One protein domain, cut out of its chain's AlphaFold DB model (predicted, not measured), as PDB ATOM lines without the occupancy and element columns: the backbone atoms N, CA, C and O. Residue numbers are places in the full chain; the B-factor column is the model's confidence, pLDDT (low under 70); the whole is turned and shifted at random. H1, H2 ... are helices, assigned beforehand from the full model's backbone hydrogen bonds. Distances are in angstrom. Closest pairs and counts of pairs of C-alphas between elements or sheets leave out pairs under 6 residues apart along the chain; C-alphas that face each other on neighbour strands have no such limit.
ATOM      1  N   ILE A  40     109.204 128.567 101.963       85.88
ATOM      2  CA  ILE A  40     110.669 128.574 102.084       85.88
ATOM      3  C   ILE A  40     111.242 129.972 101.811       85.88
ATOM      4  O   ILE A  40     112.168 130.391 102.495       85.88
ATOM      5  N   TRP A  41     110.671 130.723 100.867       87.31
ATOM      6  CA  TRP A  41     111.131 132.076 100.551       87.31
ATOM      7  C   TRP A  41     110.919 133.035 101.729       87.31
ATOM      8  O   TRP A  41     111.832 133.774 102.091       87.31
ATOM      9  N   TYR A  42     109.761 132.960 102.394       85.62
ATOM     10  CA  TYR A  42     109.488 133.747 103.601       85.62
ATOM     11  C   TYR A  42     110.435 133.396 104.751       85.62
ATOM     12  O   TYR A  42     110.928 134.293 105.437       85.62
ATOM     13  N   ALA A  43     110.711 132.103 104.947       88.31
ATOM     14  CA  ALA A  43     111.668 131.649 105.950       88.31
ATOM     15  C   ALA A  43     113.077 132.186 105.651       88.31
ATOM     16  O   ALA A  43     113.688 132.806 106.517       88.31
ATOM     17  N   LEU A  44     113.561 132.038 104.413       89.38
ATOM     18  CA  LEU A  44     114.872 132.542 103.992       89.38
ATOM     19  C   LEU A  44     114.983 134.061 104.153       89.38
ATOM     20  O   LEU A  44     115.934 134.535 104.772       89.38
ATOM     21  N   ARG A  45     113.988 134.829 103.691       87.25
ATOM     22  CA  ARG A  45     113.973 136.295 103.834       87.25
ATOM     23  C   ARG A  45     113.984 136.735 105.300       87.25
ATOM     24  O   ARG A  45     114.632 137.725 105.631       87.25
ATOM     25  N   ARG A  46     113.301 136.007 106.190       88.44
ATOM     26  CA  ARG A  46     113.286 136.305 107.631       88.44
ATOM     27  C   ARG A  46     114.591 135.913 108.328       88.44
ATOM     28  O   ARG A  46     114.981 136.583 109.279       88.44
ATOM     29  N   CYS A  47     115.260 134.860 107.865       89.56
ATOM     30  CA  CYS A  47     116.473 134.330 108.490       89.56
ATOM     31  C   CYS A  47     117.767 134.980 107.987       89.56
ATOM     32  O   CYS A  47     118.743 135.022 108.731       89.56
ATOM     33  N   ILE A  48     117.809 135.498 106.759       88.19
ATOM     34  CA  ILE A  48     119.065 135.969 106.158       88.19
ATOM     35  C   ILE A  48     119.665 137.188 106.880       88.19
ATOM     36  O   ILE A  48     120.872 137.231 107.096       88.19
ATOM     37  N   LEU A  49     118.847 138.149 107.327       85.62
ATOM     38  CA  LEU A  49     119.316 139.308 108.102       85.62
ATOM     39  C   LEU A  49     119.881 138.920 109.481       85.62
ATOM     40  O   LEU A  49     121.021 139.295 109.761       85.62
ATOM     41  N   PRO A  50     119.162 138.164 110.340       88.19
ATOM     42  CA  PRO A  50     119.718 137.747 111.624       88.19
ATOM     43  C   PRO A  50     120.920 136.810 111.460       88.19
ATOM     44  O   PRO A  50     121.871 136.933 112.226       88.19
ATOM     45  N   ALA A  51     120.933 135.939 110.443       88.44
ATOM     46  CA  ALA A  51     122.103 135.121 110.130       88.44
ATOM     47  C   ALA A  51     123.317 135.992 109.770       88.44
ATOM     48  O   ALA A  51     124.397 135.788 110.314       88.44
ATOM     49  N   THR A  52     123.128 137.014 108.928       87.62
ATOM     50  CA  THR A  52     124.195 137.964 108.570       87.62
ATOM     51  C   THR A  52     124.713 138.700 109.806       87.62
ATOM     52  O   THR A  52     125.921 138.788 110.002       87.62
ATOM     53  N   ALA A  53     123.820 139.184 110.676       88.69
ATOM     54  CA  ALA A  53     124.211 139.867 111.908       88.69
ATOM     55  C   ALA A  53     125.017 138.952 112.843       88.69
ATOM     56  O   ALA A  53     126.070 139.350 113.338       88.69
ATOM     57  N   LEU A  54     124.565 137.710 113.036       92.00
ATOM     58  CA  LEU A  54     125.262 136.721 113.855       92.00
ATOM     59  C   LEU A  54     126.657 136.402 113.294       92.00
ATOM     60  O   LEU A  54     127.617 136.331 114.056       92.00
ATOM     61  N   LEU A  55     126.777 136.254 111.971       91.31
ATOM     62  CA  LEU A  55     128.051 135.996 111.295       91.31
ATOM     63  C   LEU A  55     129.023 137.176 111.399       91.31
ATOM     64  O   LEU A  55     130.219 136.970 111.577       91.31
ATOM     65  N   VAL A  56     128.532 138.414 111.308       89.44
ATOM     66  CA  VAL A  56     129.373 139.609 111.483       89.44
ATOM     67  C   VAL A  56     129.870 139.706 112.925       89.44
ATOM     68  O   VAL A  56     131.047 139.979 113.149       89.44
ATOM     69  N   LEU A  57     129.007 139.432 113.910       91.81
ATOM     70  CA  LEU A  57     129.392 139.430 115.323       91.81
ATOM     71  C   LEU A  57     130.408 138.328 115.642       91.81
ATOM     72  O   LEU A  57     131.394 138.589 116.330       91.81
ATOM     73  N   SER A  58     130.202 137.114 115.127       88.44
ATOM     74  CA  SER A  58     131.139 136.009 115.337       88.44
ATOM     75  C   SER A  58     132.487 136.271 114.665       88.44
ATOM     76  O   SER A  58     133.525 136.046 115.282       88.44
ATOM     77  N   ALA A  59     132.489 136.820 113.447       88.00
ATOM     78  CA  ALA A  59     133.709 137.239 112.766       88.00
ATOM     79  C   ALA A  59     134.440 138.360 113.522       88.00
ATOM     80  O   ALA A  59     135.658 138.300 113.665       88.00
ATOM     81  N   GLY A  60     133.708 139.341 114.061       86.50
ATOM     82  CA  GLY A  60     134.273 140.389 114.909       86.50
ATOM     83  C   GLY A  60     134.950 139.820 116.157       86.50
ATOM     84  O   GLY A  60     136.100 140.150 116.433       86.50
ATOM     85  N   ALA A  61     134.285 138.901 116.862       87.50
ATOM     86  CA  ALA A  61     134.862 138.226 118.023       87.50
ATOM     87  C   ALA A  61     136.144 137.456 117.659       87.50
ATOM     88  O   ALA A  61     137.167 137.613 118.326       87.50
ATOM     89  N   LEU A  62     136.116 136.690 116.561       87.00
ATOM     90  CA  LEU A  62     137.279 135.959 116.049       87.00
ATOM     91  C   LEU A  62     138.453 136.892 115.726       87.00
ATOM     92  O   LEU A  62     139.582 136.600 116.109       87.00
ATOM     93  N   LEU A  63     138.188 138.025 115.071       84.06
ATOM     94  CA  LEU A  63     139.207 139.023 114.739       84.06
ATOM     95  C   LEU A  63     139.811 139.668 115.989       84.06
ATOM     96  O   LEU A  63     141.028 139.786 116.078       84.06
ATOM     97  N   THR A  64     138.990 140.040 116.974       83.94
ATOM     98  CA  THR A  64     139.484 140.656 118.219       83.94
ATOM     99  C   THR A  64     140.283 139.695 119.096       83.94
ATOM    100  O   THR A  64     141.155 140.131 119.841       83.94
ATOM    101  N   ALA A  65     140.008 138.393 118.997       83.50
ATOM    102  CA  ALA A  65     140.745 137.356 119.710       83.50
ATOM    103  C   ALA A  65     142.034 136.925 118.984       83.50
ATOM    104  O   ALA A  65     142.840 136.194 119.562       83.50
ATOM    105  N   ALA A  66     142.239 137.341 117.727       79.12
ATOM    106  CA  ALA A  66     143.363 136.891 116.917       79.12
ATOM    107  C   ALA A  66     144.691 137.555 117.341       79.12
ATOM    108  O   ALA A  66     144.761 138.784 117.491       79.12
ATOM    109  N   PRO A  67     145.787 136.783 117.467       73.12
ATOM    110  CA  PRO A  67     147.115 137.350 117.660       73.12
ATOM    111  C   PRO A  67     147.501 138.169 116.420       73.12
ATOM    112  O   PRO A  67     147.498 137.661 115.304       73.12
ATOM    113  N   GLY A  68     147.813 139.454 116.604       77.00
ATOM    114  CA  GLY A  68     148.138 140.365 115.496       77.00
ATOM    115  C   GLY A  68     147.000 141.286 115.044       77.00
ATOM    116  O   GLY A  68     147.220 142.102 114.147       77.00
ATOM    117  N   TRP A  69     145.833 141.259 115.705       80.75
ATOM    118  CA  TRP A  69     144.732 142.203 115.457       80.75
ATOM    119  C   TRP A  69     145.192 143.666 115.394       80.75
ATOM    120  O   TRP A  69     144.813 144.397 114.486       80.75
ATOM    121  N   HIS A  70     146.056 144.100 116.316       82.50
ATOM    122  CA  HIS A  70     146.544 145.482 116.331       82.50
ATOM    123  C   HIS A  70     147.358 145.860 115.090       82.50
ATOM    124  O   HIS A  70     147.280 147.007 114.656       82.50
ATOM    125  N   ALA A  71     148.135 144.931 114.525       81.62
ATOM    126  CA  ALA A  71     148.885 145.182 113.298       81.62
ATOM    127  C   ALA A  71     147.925 145.307 112.112       81.62
ATOM    128  O   ALA A  71     147.990 146.283 111.375       81.62
ATOM    129  N   LEU A  72     146.960 144.392 112.017       79.38
ATOM    130  CA  LEU A  72     145.939 144.396 110.975       79.38
ATOM    131  C   LEU A  72     145.056 145.653 111.035       79.38
ATOM    132  O   LEU A  72     144.834 146.313 110.026       79.38
ATOM    133  N   HIS A  73     144.622 146.037 112.236       81.62
ATOM    134  CA  HIS A  73     143.886 147.276 112.473       81.62
ATOM    135  C   HIS A  73     144.707 148.501 112.066       81.62
ATOM    136  O   HIS A  73     144.177 149.412 111.437       81.62
ATOM    137  N   ARG A  74     146.009 148.539 112.389       83.50
ATOM    138  CA  ARG A  74     146.883 149.629 111.938       83.50
ATOM    139  C   ARG A  74     146.982 149.679 110.419       83.50
ATOM    140  O   ARG A  74     146.813 150.772 109.902       83.50
ATOM    141  N   SER A  75     147.178 148.551 109.732       81.31
ATOM    142  CA  SER A  75     147.248 148.502 108.263       81.31
ATOM    143  C   SER A  75     145.977 149.050 107.612       81.31
ATOM    144  O   SER A  75     146.048 149.900 106.729       81.31
ATOM    145  N   VAL A  76     144.807 148.659 108.129       78.75
ATOM    146  CA  VAL A  76     143.513 149.190 107.676       78.75
ATOM    147  C   VAL A  76     143.390 150.694 107.952       78.75
ATOM    148  O   VAL A  76     142.903 151.437 107.103       78.75
ATOM    149  N   CYS A  77     143.846 151.179 109.111       81.69
ATOM    150  CA  CYS A  77     143.844 152.612 109.423       81.69
ATOM    151  C   CYS A  77     144.867 153.415 108.606       81.69
ATOM    152  O   CYS A  77     144.653 154.601 108.369       81.69
ATOM    153  N   SER A  78     145.966 152.793 108.180       82.75
ATOM    154  CA  SER A  78     147.001 153.384 107.330       82.75
ATOM    155  C   SER A  78     146.794 153.055 105.851       82.75
ATOM    156  O   SER A  78     147.766 153.008 105.096       82.75
ATOM    157  N   ALA A  79     145.549 152.792 105.448       78.62
ATOM    158  CA  ALA A  79     145.205 152.439 104.081       78.62
ATOM    159  C   ALA A  79     145.763 153.463 103.075       78.62
ATOM    160  O   ALA A  79     145.735 154.673 103.337       78.62
ATOM    161  N   PRO A  80     146.232 153.010 101.897       83.12
ATOM    162  CA  PRO A  80     146.703 153.918 100.864       83.12
ATOM    163  C   PRO A  80     145.576 154.860 100.420       83.12
ATOM    164  O   PRO A  80     144.397 154.501 100.410       83.12
ATOM    165  N   LEU A  81     145.942 156.075 100.008       83.00
ATOM    166  CA  LEU A  81     144.987 157.137  99.667       83.00
ATOM    167  C   LEU A  81     144.007 156.719  98.554       83.00
ATOM    168  O   LEU A  81     142.845 157.116  98.565       83.00
ATOM    169  N   THR A  82     144.448 155.850  97.642       80.75
ATOM    170  CA  THR A  82     143.612 155.229  96.604       80.75
ATOM    171  C   THR A  82     142.534 154.310  97.184       80.75
ATOM    172  O   THR A  82     141.386 154.375  96.745       80.75
ATOM    173  N   ALA A  83     142.860 153.497  98.193       78.44
ATOM    174  CA  ALA A  83     141.895 152.640  98.881       78.44
ATOM    175  C   ALA A  83     140.901 153.471  99.705       78.44
ATOM    176  O   ALA A  83     139.699 153.217  99.644       78.44
ATOM    177  N   ALA A  84     141.375 154.511 100.397       77.81
ATOM    178  CA  ALA A  84     140.513 155.436 101.132       77.81
ATOM    179  C   ALA A  84     139.539 156.186 100.203       77.81
ATOM    180  O   ALA A  84     138.355 156.312 100.515       77.81
ATOM    181  N   TRP A  85     140.013 156.639  99.037       80.81
ATOM    182  CA  TRP A  85     139.178 157.306  98.036       80.81
ATOM    183  C   TRP A  85     138.108 156.370  97.464       80.81
ATOM    184  O   TRP A  85     136.928 156.716  97.457       80.81
ATOM    185  N   LEU A  86     138.490 155.152  97.063       83.19
ATOM    186  CA  LEU A  86     137.545 154.137  96.587       83.19
ATOM    187  C   LEU A  86     136.503 153.776  97.658       83.19
ATOM    188  O   LEU A  86     135.318 153.649  97.340       83.19
ATOM    189  N   ALA A  87     136.917 153.665  98.923       82.31
ATOM    190  CA  ALA A  87     136.012 153.396 100.032       82.31
ATOM    191  C   ALA A  87     135.022 154.550 100.243       82.31
ATOM    192  O   ALA A  87     133.824 154.312 100.390       82.31
ATOM    193  N   ALA A  88     135.488 155.800 100.182       80.56
ATOM    194  CA  ALA A  88     134.628 156.976 100.269       80.56
ATOM    195  C   ALA A  88     133.613 157.034  99.114       80.56
ATOM    196  O   ALA A  88     132.428 157.273  99.352       80.56
ATOM    197  N   CYS A  89     134.039 156.752  97.878       81.56
ATOM    198  CA  CYS A  89     133.145 156.680  96.721       81.56
ATOM    199  C   CYS A  89     132.074 155.594  96.890       81.56
ATOM    200  O   CYS A  89     130.895 155.843  96.639       81.56
ATOM    201  N   ALA A  90     132.468 154.408  97.356       81.50
ATOM    202  CA  ALA A  90     131.548 153.301  97.574       81.50
ATOM    203  C   ALA A  90     130.568 153.563  98.732       81.50
ATOM    204  O   ALA A  90     129.378 153.270  98.607       81.50
ATOM    205  N   LEU A  91     131.026 154.178  99.829       81.00
ATOM    206  CA  LEU A  91     130.161 154.634 100.922       81.00
ATOM    207  C   LEU A  91     129.176 155.708 100.451       81.00
ATOM    208  O   LEU A  91     127.992 155.633 100.775       81.00
ATOM    209  N   GLY A  92     129.636 156.660  99.634       78.88
ATOM    210  CA  GLY A  92     128.774 157.647  98.988       78.88
ATOM    211  C   GLY A  92     127.693 156.984  98.132       78.88
ATOM    212  O   GLY A  92     126.518 157.323  98.243       78.88
ATOM    213  N   TRP A  93     128.059 155.965  97.352       80.44
ATOM    214  CA  TRP A  93     127.117 155.173  96.558       80.44
ATOM    215  C   TRP A  93     126.092 154.399  97.396       80.44
ATOM    216  O   TRP A  93     124.934 154.280  96.998       80.44
ATOM    217  N   LEU A  94     126.482 153.888  98.565       79.44
ATOM    218  CA  LEU A  94     125.557 153.230  99.494       79.44
ATOM    219  C   LEU A  94     124.603 154.224 100.174       79.44
ATOM    220  O   LEU A  94     123.458 153.866 100.461       79.44
ATOM    221  N   ALA A  95     125.067 155.454 100.410       75.94
ATOM    222  CA  ALA A  95     124.291 156.533 101.013       75.94
ATOM    223  C   ALA A  95     123.277 157.160 100.044       75.94
ATOM    224  O   ALA A  95     122.255 157.691 100.488       75.94
ATOM    225  N   LEU A  96     123.523 157.084  98.731       76.75
ATOM    226  CA  LEU A  96     122.573 157.560  97.730       76.75
ATOM    227  C   LEU A  96     121.247 156.795  97.842       76.75
ATOM    228  O   LEU A  96     121.257 155.570  98.018       76.75
ATOM    229  N   PRO A  97     120.093 157.480  97.727       68.50
ATOM    230  CA  PRO A  97     118.806 156.806  97.687       68.50
ATOM    231  C   PRO A  97     118.826 155.767  96.567       68.50
ATOM    232  O   PRO A  97     119.317 156.024  95.470       68.50
ATOM    233  N   ALA A  98     118.335 154.565  96.867       68.31
ATOM    234  CA  ALA A  98     118.174 153.547  95.845       68.31
ATOM    235  C   ALA A  98     117.138 154.073  94.854       68.31
ATOM    236  O   ALA A  98     115.965 154.193  95.211       68.31
ATOM    237  N   ASP A  99     117.587 154.421  93.651       62.84
ATOM    238  CA  ASP A  99     116.682 154.704  92.552       62.84
ATOM    239  C   ASP A  99     116.020 153.372  92.208       62.84
ATOM    240  O   ASP A  99     116.659 152.424  91.745       62.84
ATOM    241  N   THR A 100     114.778 153.212  92.647       59.00
ATOM    242  CA  THR A 100     114.068 151.951  92.491       59.00
ATOM    243  C   THR A 100     113.337 152.012  91.174       59.00
ATOM    244  O   THR A 100     112.294 152.661  91.108       59.00
ATOM    245  N   ASP A 101     113.901 151.341  90.168       55.06
ATOM    246  CA  ASP A 101     113.366 151.179  88.814       55.06
ATOM    247  C   ASP A 101     111.833 151.247  88.800       55.06
ATOM    248  O   ASP A 101     111.162 150.309  89.241       55.06
ATOM    249  N   GLY A 102     111.308 152.396  88.363       55.91
ATOM    250  CA  GLY A 102     109.921 152.608  87.948       55.91
ATOM    251  C   GLY A 102     108.823 152.052  88.858       55.91
ATOM    252  O   GLY A 102     107.819 151.582  88.326       55.91
ATOM    253  N   SER A 103     108.978 152.069  90.189       56.38
ATOM    254  CA  SER A 103     107.951 151.490  91.064       56.38
ATOM    255  C   SER A 103     106.613 152.209  90.882       56.38
ATOM    256  O   SER A 103     106.505 153.405  91.154       56.38
ATOM    257  N   ALA A 104     105.574 151.466  90.497       55.97
ATOM    258  CA  ALA A 104     104.221 151.991  90.287       55.97
ATOM    259  C   ALA A 104     103.483 152.364  91.596       55.97
ATOM    260  O   ALA A 104     102.290 152.664  91.591       55.97
ATOM    261  N   THR A 105     104.164 152.312  92.745       55.50
ATOM    262  CA  THR A 105     103.569 152.493  94.070       55.50
ATOM    263  C   THR A 105     103.280 153.969  94.354       55.50
ATOM    264  O   THR A 105     104.140 154.733  94.781       55.50
ATOM    265  N   GLY A 106     102.017 154.372  94.184       54.44
ATOM    266  CA  GLY A 106     101.539 155.736  94.464       54.44
ATOM    267  C   GLY A 106     101.545 156.160  95.945       54.44
ATOM    268  O   GLY A 106     101.228 157.306  96.251       54.44
ATOM    269  N   ALA A 107     101.904 155.273  96.885       66.88
ATOM    270  CA  ALA A 107     101.884 155.554  98.321       66.88
ATOM    271  C   ALA A 107     103.284 155.883  98.878       66.88
ATOM    272  O   ALA A 107     104.179 155.034  98.927       66.88
ATOM    273  N   LYS A 108     103.448 157.109  99.392       74.44
ATOM    274  CA  LYS A 108     104.689 157.643  99.993       74.44
ATOM    275  C   LYS A 108     105.303 156.735 101.069       74.44
ATOM    276  O   LYS A 108     106.525 156.652 101.185       74.44
ATOM    277  N   ASP A 109     104.477 156.043 101.851       73.31
ATOM    278  CA  ASP A 109     104.955 155.176 102.933       73.31
ATOM    279  C   ASP A 109     105.526 153.843 102.435       73.31
ATOM    280  O   ASP A 109     106.486 153.336 103.020       73.31
ATOM    281  N   ALA A 110     105.007 153.308 101.325       73.44
ATOM    282  CA  ALA A 110     105.563 152.116 100.687       73.44
ATOM    283  C   ALA A 110     106.958 152.409 100.112       73.44
ATOM    284  O   ALA A 110     107.901 151.659 100.362       73.44
ATOM    285  N   LEU A 111     107.118 153.566  99.456       75.69
ATOM    286  CA  LEU A 111     108.413 154.056  98.972       75.69
ATOM    287  C   LEU A 111     109.429 154.214 100.111       75.69
ATOM    288  O   LEU A 111     110.563 153.751 100.003       75.69
ATOM    289  N   ARG A 112     109.026 154.803 101.244       79.88
ATOM    290  CA  ARG A 112     109.899 154.946 102.425       79.88
ATOM    291  C   ARG A 112     110.348 153.604 102.991       79.88
ATOM    292  O   ARG A 112     111.517 153.456 103.345       79.88
ATOM    293  N   ARG A 113     109.438 152.630 103.100       78.81
ATOM    294  CA  ARG A 113     109.785 151.271 103.550       78.81
ATOM    295  C   ARG A 113     110.785 150.629 102.598       78.81
ATOM    296  O   ARG A 113     111.804 150.125 103.050       78.81
ATOM    297  N   GLN A 114     110.542 150.742 101.300       76.94
ATOM    298  CA  GLN A 114     111.415 150.199 100.270       76.94
ATOM    299  C   GLN A 114     112.812 150.833 100.283       76.94
ATOM    300  O   GLN A 114     113.811 150.122 100.217       76.94
ATOM    301  N   GLN A 115     112.902 152.154 100.445       81.06
ATOM    302  CA  GLN A 115     114.185 152.844 100.586       81.06
ATOM    303  C   GLN A 115     114.939 152.400 101.841       81.06
ATOM    304  O   GLN A 115     116.149 152.183 101.780       81.06
ATOM    305  N   ARG A 116     114.238 152.222 102.967       83.06
ATOM    306  CA  ARG A 116     114.839 151.685 104.195       83.06
ATOM    307  C   ARG A 116     115.350 150.267 103.983       83.06
ATOM    308  O   ARG A 116     116.497 150.001 104.320       83.06
ATOM    309  N   GLU A 117     114.549 149.381 103.397       82.38
ATOM    310  CA  GLU A 117     114.973 148.009 103.093       82.38
ATOM    311  C   GLU A 117     116.195 147.987 102.175       82.38
ATOM    312  O   GLU A 117     117.148 147.260 102.446       82.38
ATOM    313  N   ALA A 118     116.217 148.827 101.138       81.38
ATOM    314  CA  ALA A 118     117.371 148.941 100.262       81.38
ATOM    315  C   ALA A 118     118.605 149.439 101.029       81.38
ATOM    316  O   ALA A 118     119.682 148.864 100.868       81.38
ATOM    317  N   MET A 119     118.484 150.501 101.844       82.44
ATOM    318  CA  MET A 119     119.580 151.053 102.665       82.44
ATOM    319  C   MET A 119     120.129 150.032 103.653       82.44
ATOM    320  O   MET A 119     121.324 149.755 103.623       82.44
ATOM    321  N   PHE A 120     119.273 149.435 104.481       83.44
ATOM    322  CA  PHE A 120     119.700 148.440 105.460       83.44
ATOM    323  C   PHE A 120     120.249 147.180 104.791       83.44
ATOM    324  O   PHE A 120     121.275 146.665 105.225       83.44
ATOM    325  N   GLY A 121     119.620 146.719 103.707       83.25
ATOM    326  CA  GLY A 121     120.100 145.584 102.926       83.25
ATOM    327  C   GLY A 121     121.473 145.843 102.305       83.25
ATOM    328  O   GLY A 121     122.367 145.013 102.437       83.25
ATOM    329  N   GLY A 122     121.672 147.015 101.694       83.88
ATOM    330  CA  GLY A 122     122.957 147.424 101.120       83.88
ATOM    331  C   GLY A 122     124.052 147.606 102.175       83.88
ATOM    332  O   GLY A 122     125.182 147.175 101.965       83.88
ATOM    333  N   ALA A 123     123.719 148.175 103.336       85.62
ATOM    334  CA  ALA A 123     124.651 148.292 104.455       85.62
ATOM    335  C   ALA A 123     125.057 146.914 104.999       85.62
ATOM    336  O   ALA A 123     126.243 146.646 105.163       85.62
ATOM    337  N   ALA A 124     124.095 146.010 105.219       86.81
ATOM    338  CA  ALA A 124     124.369 144.638 105.649       86.81
ATOM    339  C   ALA A 124     125.217 143.872 104.618       86.81
ATOM    340  O   ALA A 124     126.123 143.119 104.981       86.81
ATOM    341  N   GLN A 125     124.967 144.099 103.329       87.31
ATOM    342  CA  GLN A 125     125.732 143.516 102.232       87.31
ATOM    343  C   GLN A 125     127.189 144.001 102.211       87.31
ATOM    344  O   GLN A 125     128.107 143.189 102.078       87.31
ATOM    345  N   ALA A 126     127.408 145.307 102.360       86.81
ATOM    346  CA  ALA A 126     128.743 145.890 102.419       86.81
ATOM    347  C   ALA A 126     129.500 145.438 103.675       86.81
ATOM    348  O   ALA A 126     130.645 145.003 103.579       86.81
ATOM    349  N   LEU A 127     128.842 145.462 104.840       86.94
ATOM    350  CA  LEU A 127     129.421 145.003 106.103       86.94
ATOM    351  C   LEU A 127     129.839 143.534 106.037       86.94
ATOM    352  O   LEU A 127     130.941 143.200 106.461       86.94
ATOM    353  N   SER A 128     128.997 142.660 105.485       86.94
ATOM    354  CA  SER A 128     129.335 141.240 105.333       86.94
ATOM    355  C   SER A 128     130.496 141.016 104.366       86.94
ATOM    356  O   SER A 128     131.398 140.250 104.695       86.94
ATOM    357  N   ALA A 129     130.533 141.719 103.229       87.50
ATOM    358  CA  ALA A 129     131.633 141.615 102.269       87.50
ATOM    359  C   ALA A 129     132.970 142.081 102.875       87.50
ATOM    360  O   ALA A 129     133.956 141.350 102.817       87.50
ATOM    361  N   VAL A 130     132.986 143.251 103.525       86.75
ATOM    362  CA  VAL A 130     134.186 143.799 104.177       86.75
ATOM    363  C   VAL A 130     134.647 142.890 105.314       86.75
ATOM    364  O   VAL A 130     135.802 142.472 105.343       86.75
ATOM    365  N   THR A 131     133.745 142.505 106.218       85.88
ATOM    366  CA  THR A 131     134.092 141.623 107.346       85.88
ATOM    367  C   THR A 131     134.604 140.270 106.848       85.88
ATOM    368  O   THR A 131     135.595 139.761 107.365       85.88
ATOM    369  N   GLY A 132     133.989 139.716 105.796       85.94
ATOM    370  CA  GLY A 132     134.428 138.484 105.143       85.94
ATOM    371  C   GLY A 132     135.842 138.597 104.571       85.94
ATOM    372  O   GLY A 132     136.651 137.698 104.800       85.94
ATOM    373  N   THR A 133     136.171 139.713 103.904       85.75
ATOM    374  CA  THR A 133     137.527 139.964 103.378       85.75
ATOM    375  C   THR A 133     138.573 140.133 104.467       85.75
ATOM    376  O   THR A 133     139.641 139.538 104.372       85.75
ATOM    377  N   VAL A 134     138.266 140.897 105.517       85.75
ATOM    378  CA  VAL A 134     139.180 141.127 106.643       85.75
ATOM    379  C   VAL A 134     139.465 139.807 107.361       85.75
ATOM    380  O   VAL A 134     140.619 139.492 107.643       85.75
ATOM    381  N   LEU A 135     138.427 138.993 107.589       85.62
ATOM    382  CA  LEU A 135     138.570 137.665 108.184       85.62
ATOM    383  C   LEU A 135     139.404 136.729 107.298       85.62
ATOM    384  O   LEU A 135     140.240 135.999 107.821       85.62
ATOM    385  N   LEU A 136     139.212 136.774 105.974       85.12
ATOM    386  CA  LEU A 136     139.982 135.967 105.023       85.12
ATOM    387  C   LEU A 136     141.464 136.381 104.985       85.12
ATOM    388  O   LEU A 136     142.344 135.527 104.961       85.12
ATOM    389  N   ALA A 137     141.750 137.682 105.014       82.44
ATOM    390  CA  ALA A 137     143.118 138.197 105.027       82.44
ATOM    391  C   ALA A 137     143.856 137.848 106.330       82.44
ATOM    392  O   ALA A 137     145.070 137.669 106.336       82.44
ATOM    393  N   ALA A 138     143.115 137.696 107.429       79.81
ATOM    394  CA  ALA A 138     143.652 137.318 108.726       79.81
ATOM    395  C   ALA A 138     143.791 135.787 108.922       79.81
ATOM    396  O   ALA A 138     144.356 135.359 109.928       79.81
ATOM    397  N   VAL A 139     143.361 134.951 107.960       78.69
ATOM    398  CA  VAL A 139     143.465 133.472 107.992       78.69
ATOM    399  C   VAL A 139     144.815 132.921 108.478       78.69
ATOM    400  O   VAL A 139     144.770 132.008 109.299       78.69
ATOM    401  N   PRO A 140     146.003 133.423 108.072       76.38
ATOM    402  CA  PRO A 140     147.274 132.876 108.567       76.38
ATOM    403  C   PRO A 140     147.462 132.994 110.089       76.38
ATOM    404  O   PRO A 140     148.284 132.282 110.660       76.38
ATOM    405  N   HIS A 141     146.697 133.863 110.754       71.44
ATOM    406  CA  HIS A 141     146.736 134.085 112.201       71.44
ATOM    407  C   HIS A 141     145.490 133.561 112.928       71.44
ATOM    408  O   HIS A 141     145.397 133.677 114.150       71.44
ATOM    409  N   LEU A 142     144.529 132.991 112.195       73.88
ATOM    410  CA  LEU A 142     143.255 132.524 112.727       73.88
ATOM    411  C   LEU A 142     143.102 131.003 112.619       73.88
ATOM    412  O   LEU A 142     143.665 130.356 111.737       73.88
ATOM    413  N   PRO A 143     142.294 130.402 113.507       73.62
ATOM    414  CA  PRO A 143     142.015 128.976 113.456       73.62
ATOM    415  C   PRO A 143     141.200 128.619 112.198       73.62
ATOM    416  O   PRO A 143     140.373 129.406 111.730       73.62
ATOM    417  N   LEU A 144     141.379 127.391 111.692       74.19
ATOM    418  CA  LEU A 144     140.630 126.770 110.579       74.19
ATOM    419  C   LEU A 144     139.108 127.072 110.513       74.19
ATOM    420  O   LEU A 144     138.615 127.294 109.405       74.19
ATOM    421  N   PRO A 145     138.340 127.141 111.625       76.50
ATOM    422  CA  PRO A 145     136.925 127.541 111.606       76.50
ATOM    423  C   PRO A 145     136.636 128.973 111.112       76.50
ATOM    424  O   PRO A 145     135.473 129.313 110.922       76.50
ATOM    425  N   SER A 146     137.641 129.814 110.858       79.81
ATOM    426  CA  SER A 146     137.453 131.157 110.281       79.81
ATOM    427  C   SER A 146     137.051 131.142 108.796       79.81
ATOM    428  O   SER A 146     136.272 131.991 108.357       79.81
ATOM    429  N   LEU A 147     137.502 130.142 108.030       83.75
ATOM    430  CA  LEU A 147     137.172 129.975 106.610       83.75
ATOM    431  C   LEU A 147     135.668 129.784 106.334       83.75
ATOM    432  O   LEU A 147     135.136 130.515 105.492       83.75
ATOM    433  N   PRO A 148     134.939 128.870 107.015       87.69
ATOM    434  CA  PRO A 148     133.505 128.714 106.777       87.69
ATOM    435  C   PRO A 148     132.712 129.967 107.163       87.69
ATOM    436  O   PRO A 148     131.719 130.269 106.506       87.69
ATOM    437  N   VAL A 149     133.155 130.732 108.169       88.56
ATOM    438  CA  VAL A 149     132.514 132.003 108.548       88.56
ATOM    439  C   VAL A 149     132.697 133.052 107.447       88.56
ATOM    440  O   VAL A 149     131.726 133.701 107.062       88.56
ATOM    441  N   SER A 150     133.902 133.181 106.886       86.56
ATOM    442  CA  SER A 150     134.160 134.091 105.761       86.56
ATOM    443  C   SER A 150     133.333 133.711 104.523       86.56
ATOM    444  O   SER A 150     132.640 134.554 103.952       86.56
ATOM    445  N   LEU A 151     133.292 132.422 104.167       89.25
ATOM    446  CA  LEU A 151     132.469 131.929 103.059       89.25
ATOM    447  C   LEU A 151     130.965 132.171 103.300       89.25
ATOM    448  O   LEU A 151     130.239 132.578 102.391       89.25
ATOM    449  N   ALA A 152     130.488 131.972 104.530       90.56
ATOM    450  CA  ALA A 152     129.105 132.256 104.907       90.56
ATOM    451  C   ALA A 152     128.766 133.757 104.800       90.56
ATOM    452  O   ALA A 152     127.677 134.113 104.356       90.56
ATOM    453  N   LEU A 153     129.701 134.648 105.141       90.00
ATOM    454  CA  LEU A 153     129.529 136.093 104.971       90.00
ATOM    455  C   LEU A 153     129.426 136.485 103.492       90.00
ATOM    456  O   LEU A 153     128.520 137.235 103.125       90.00
ATOM    457  N   PHE A 154     130.289 135.938 102.632       88.19
ATOM    458  CA  PHE A 154     130.219 136.192 101.189       88.19
ATOM    459  C   PHE A 154     128.934 135.650 100.564       88.19
ATOM    460  O   PHE A 154     128.306 136.340  99.758       88.19
ATOM    461  N   THR A 155     128.494 134.452 100.959       89.50
ATOM    462  CA  THR A 155     127.220 133.901 100.474       89.50
ATOM    463  C   THR A 155     126.034 134.743 100.939       89.50
ATOM    464  O   THR A 155     125.174 135.062 100.122       89.50
ATOM    465  N   CYS A 156     126.005 135.204 102.194       87.81
ATOM    466  CA  CYS A 156     124.973 136.134 102.666       87.81
ATOM    467  C   CYS A 156     124.977 137.447 101.866       87.81
ATOM    468  O   CYS A 156     123.918 137.890 101.418       87.81
ATOM    469  N   SER A 157     126.156 138.024 101.614       86.75
ATOM    470  CA  SER A 157     126.319 139.240 100.806       86.75
ATOM    471  C   SER A 157     125.768 139.073  99.380       86.75
ATOM    472  O   SER A 157     125.054 139.941  98.879       86.75
ATOM    473  N   ALA A 158     126.023 137.927  98.742       87.38
ATOM    474  CA  ALA A 158     125.534 137.627  97.397       87.38
ATOM    475  C   ALA A 158     124.029 137.301  97.345       87.38
ATOM    476  O   ALA A 158     123.373 137.567  96.338       87.38
ATOM    477  N   LEU A 159     123.469 136.727  98.414       86.75
ATOM    478  CA  LEU A 159     122.063 136.319  98.477       86.75
ATOM    479  C   LEU A 159     121.117 137.466  98.865       86.75
ATOM    480  O   LEU A 159     119.960 137.458  98.448       86.75
ATOM    481  N   LEU A 160     121.577 138.464  99.628       86.00
ATOM    482  CA  LEU A 160     120.761 139.606 100.072       86.00
ATOM    483  C   LEU A 160     119.976 140.296  98.925       86.00
ATOM    484  O   LEU A 160     118.767 140.489  99.091       86.00
ATOM    485  N   PRO A 161     120.562 140.591  97.743       84.12
ATOM    486  CA  PRO A 161     119.839 141.196  96.613       84.12
ATOM    487  C   PRO A 161     118.747 140.318  95.978       84.12
ATOM    488  O   PRO A 161     117.942 140.813  95.186       84.12
ATOM    489  N   LEU A 162     118.710 139.015  96.280       82.81
ATOM    490  CA  LEU A 162     117.662 138.107  95.794       82.81
ATOM    491  C   LEU A 162     116.392 138.176  96.651       82.81
ATOM    492  O   LEU A 162     115.298 137.914  96.152       82.81
ATOM    493  N   PHE A 163     116.529 138.528  97.932       81.31
ATOM    494  CA  PHE A 163     115.421 138.586  98.892       81.31
ATOM    495  C   PHE A 163     114.955 140.010  99.190       81.31
ATOM    496  O   PHE A 163     113.796 140.215  99.558       81.31
ATOM    497  N   PHE A 164     115.842 140.991  99.029       79.88
ATOM    498  CA  PHE A 164     115.557 142.404  99.228       79.88
ATOM    499  C   PHE A 164     115.740 143.164  97.925       79.88
ATOM    500  O   PHE A 164     116.567 142.804  97.088       79.88
ATOM    501  N   ARG A 165     114.992 144.255  97.767       78.19
ATOM    502  CA  ARG A 165     115.074 145.132  96.595       78.19
ATOM    503  C   ARG A 165     116.317 146.028  96.666       78.19
ATOM    504  O   ARG A 165     116.223 147.248  96.770       78.19
ATOM    505  N   ILE A 166     117.489 145.402  96.663       78.88
ATOM    506  CA  ILE A 166     118.786 146.073  96.660       78.88
ATOM    507  C   ILE A 166     119.208 146.243  95.196       78.88
ATOM    508  O   ILE A 166     119.307 145.242  94.481       78.88
ATOM    509  N   PRO A 167     119.446 147.474  94.717       79.50
ATOM    510  CA  PRO A 167     119.912 147.684  93.353       79.50
ATOM    511  C   PRO A 167     121.314 147.093  93.165       79.50
ATOM    512  O   PRO A 167     122.165 147.177  94.052       79.50
ATOM    513  N   TRP A 168     121.577 146.526  91.986       79.50
ATOM    514  CA  TRP A 168     122.864 145.896  91.657       79.50
ATOM    515  C   TRP A 168     124.061 146.846  91.791       79.50
ATOM    516  O   TRP A 168     125.161 146.404  92.121       79.50
ATOM    517  N   SER A 169     123.843 148.150  91.616       81.00
ATOM    518  CA  SER A 169     124.836 149.197  91.880       81.00
ATOM    519  C   SER A 169     125.442 149.103  93.284       81.00
ATOM    520  O   SER A 169     126.635 149.337  93.468       81.00
ATOM    521  N   ARG A 170     124.655 148.685  94.281       81.75
ATOM    522  CA  ARG A 170     125.129 148.512  95.660       81.75
ATOM    523  C   ARG A 170     125.933 147.238  95.864       81.75
ATOM    524  O   ARG A 170     126.807 147.225  96.723       81.75
ATOM    525  N   LEU A 171     125.708 146.209  95.046       81.38
ATOM    526  CA  LEU A 171     126.578 145.033  95.016       81.38
ATOM    527  C   LEU A 171     127.962 145.401  94.467       81.38
ATOM    528  O   LEU A 171     128.966 144.988  95.038       81.38
ATOM    529  N   ALA A 172     128.024 146.252  93.437       83.88
ATOM    530  CA  ALA A 172     129.292 146.798  92.952       83.88
ATOM    531  C   ALA A 172     129.997 147.658  94.018       83.88
ATOM    532  O   ALA A 172     131.197 147.502  94.226       83.88
ATOM    533  N   ALA A 173     129.259 148.502  94.751       85.06
ATOM    534  CA  ALA A 173     129.816 149.278  95.864       85.06
ATOM    535  C   ALA A 173     130.340 148.381  97.003       85.06
ATOM    536  O   ALA A 173     131.431 148.610  97.520       85.06
ATOM    537  N   ALA A 174     129.604 147.325  97.368       83.75
ATOM    538  CA  ALA A 174     130.046 146.348  98.362       83.75
ATOM    539  C   ALA A 174     131.317 145.604  97.914       83.75
ATOM    540  O   ALA A 174     132.240 145.433  98.708       83.75
ATOM    541  N   ALA A 175     131.394 145.210  96.640       84.75
ATOM    542  CA  ALA A 175     132.586 144.590  96.065       84.75
ATOM    543  C   ALA A 175     133.782 145.555  96.040       84.75
ATOM    544  O   ALA A 175     134.894 145.162  96.389       84.75
ATOM    545  N   ALA A 176     133.560 146.825  95.693       84.69
ATOM    546  CA  ALA A 176     134.593 147.855  95.750       84.69
ATOM    547  C   ALA A 176     135.128 148.024  97.181       84.69
ATOM    548  O   ALA A 176     136.339 148.026  97.375       84.69
ATOM    549  N   LEU A 177     134.254 148.066  98.193       84.06
ATOM    550  CA  LEU A 177     134.673 148.134  99.599       84.06
ATOM    551  C   LEU A 177     135.489 146.909 100.028       84.06
ATOM    552  O   LEU A 177     136.537 147.054 100.655       84.06
ATOM    553  N   ALA A 178     135.052 145.711  99.651       84.00
ATOM    554  CA  ALA A 178     135.786 144.475  99.903       84.00
ATOM    555  C   ALA A 178     137.198 144.508  99.280       84.00
ATOM    556  O   ALA A 178     138.183 144.185  99.941       84.00
ATOM    557  N   MET A 179     137.315 144.986  98.037       84.50
ATOM    558  CA  MET A 179     138.603 145.174  97.360       84.50
ATOM    559  C   MET A 179     139.485 146.207  98.070       84.50
ATOM    560  O   MET A 179     140.681 145.978  98.226       84.50
ATOM    561  N   THR A 180     138.915 147.322  98.544       82.12
ATOM    562  CA  THR A 180     139.681 148.324  99.306       82.12
ATOM    563  C   THR A 180     140.197 147.777 100.629       82.12
ATOM    564  O   THR A 180     141.334 148.061 100.997       82.12
ATOM    565  N   ALA A 181     139.402 146.954 101.318       81.25
ATOM    566  CA  ALA A 181     139.826 146.297 102.546       81.25
ATOM    567  C   ALA A 181     140.981 145.325 102.275       81.25
ATOM    568  O   ALA A 181     141.993 145.383 102.965       81.25
ATOM    569  N   ALA A 182     140.879 144.501 101.227       83.81
ATOM    570  CA  ALA A 182     141.960 143.605 100.819       83.81
ATOM    571  C   ALA A 182     143.250 144.371 100.472       83.81
ATOM    572  O   ALA A 182     144.319 144.031 100.971       83.81
ATOM    573  N   ALA A 183     143.144 145.451  99.691       81.81
ATOM    574  CA  ALA A 183     144.279 146.290  99.296       81.81
ATOM    575  C   ALA A 183     144.904 147.095 100.450       81.81
ATOM    576  O   ALA A 183     145.992 147.631 100.289       81.81
ATOM    577  N   SER A 184     144.214 147.224 101.586       80.81
ATOM    578  CA  SER A 184     144.744 147.901 102.778       80.81
ATOM    579  C   SER A 184     145.469 146.944 103.730       80.81
ATOM    580  O   SER A 184     146.095 147.394 104.685       80.81
ATOM    581  N   ILE A 185     145.334 145.630 103.518       78.06
ATOM    582  CA  ILE A 185     145.919 144.587 104.372       78.06
ATOM    583  C   ILE A 185     147.107 143.898 103.682       78.06
ATOM    584  O   ILE A 185     148.034 143.490 104.382       78.06
TER     585      ILE A 185
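This is residues 40 to 185 of the 186 residues of an uncharacterized protein of Lentisphaerae bacterium (UniProt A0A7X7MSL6). A flat up-and-down bundle of five helices has H4 and H6 in its middle, H1 and H5 to one side of them and H3 to the other, while short H2 crosses one end beside the last residues of H6. Residues 104 to 110, of which 108 to 110 belong to H4, stick out. The 146 printed residues hold six named helices, H1 to H6 in order, and no named strand: all helix. The whole is compact, with a radius of gyration of the C-alphas of 16.3 A and spans of 54 by 38 by 18 A.

H1, residues 40 to 65, touches H5, residues 146 to 163, opposite ways, closest at the C-alphas of Arg 45 and Phe 163, 5.6 A. H2, residues 69 to 77, touches H6, residues 168 to 185, with residues 181 to 185 of H6 alone; the closest C-alphas, of Val 76 and Ser 184, are 5.2 A apart. H3, residues 81 to 95, touches H6 at a shallow tilt of 27 degrees, opposite ways, closest at the C-alphas of Ala 90 and Ala 173, 4.7 A. H4, residues 108 to 137, touches H6 the same way, closest at the C-alphas of Ala 126 and Ala 174, 4.3 A. H4 and H5 form a helical hairpin, closest at the C-alphas of Gly 132 and Ser 150, 4.4 A. H1 and H3 are apart. Every O i to N i+4 pair is within hydrogen-bond range in H2, H3, H4 and H6, against 20 of 22 in H1 and 11 of 14 in H5.

H1 begins at C-alpha 40 (110.669, 128.574, 102.084), spans 35.9 A and has a kink of 35 degrees near residue 47. H4 spans 43.4 A, H5 25.9 A and H6 26.4 A, ending at C-alpha 185 (145.919, 144.587, 104.372).

The C-alphas farthest apart, of Pro 67 and Gly 106, are 54.3 A apart. The printed part has no cut. The link from H3 to H4 is long, and its residues 97 to 107 have pLDDT under 70.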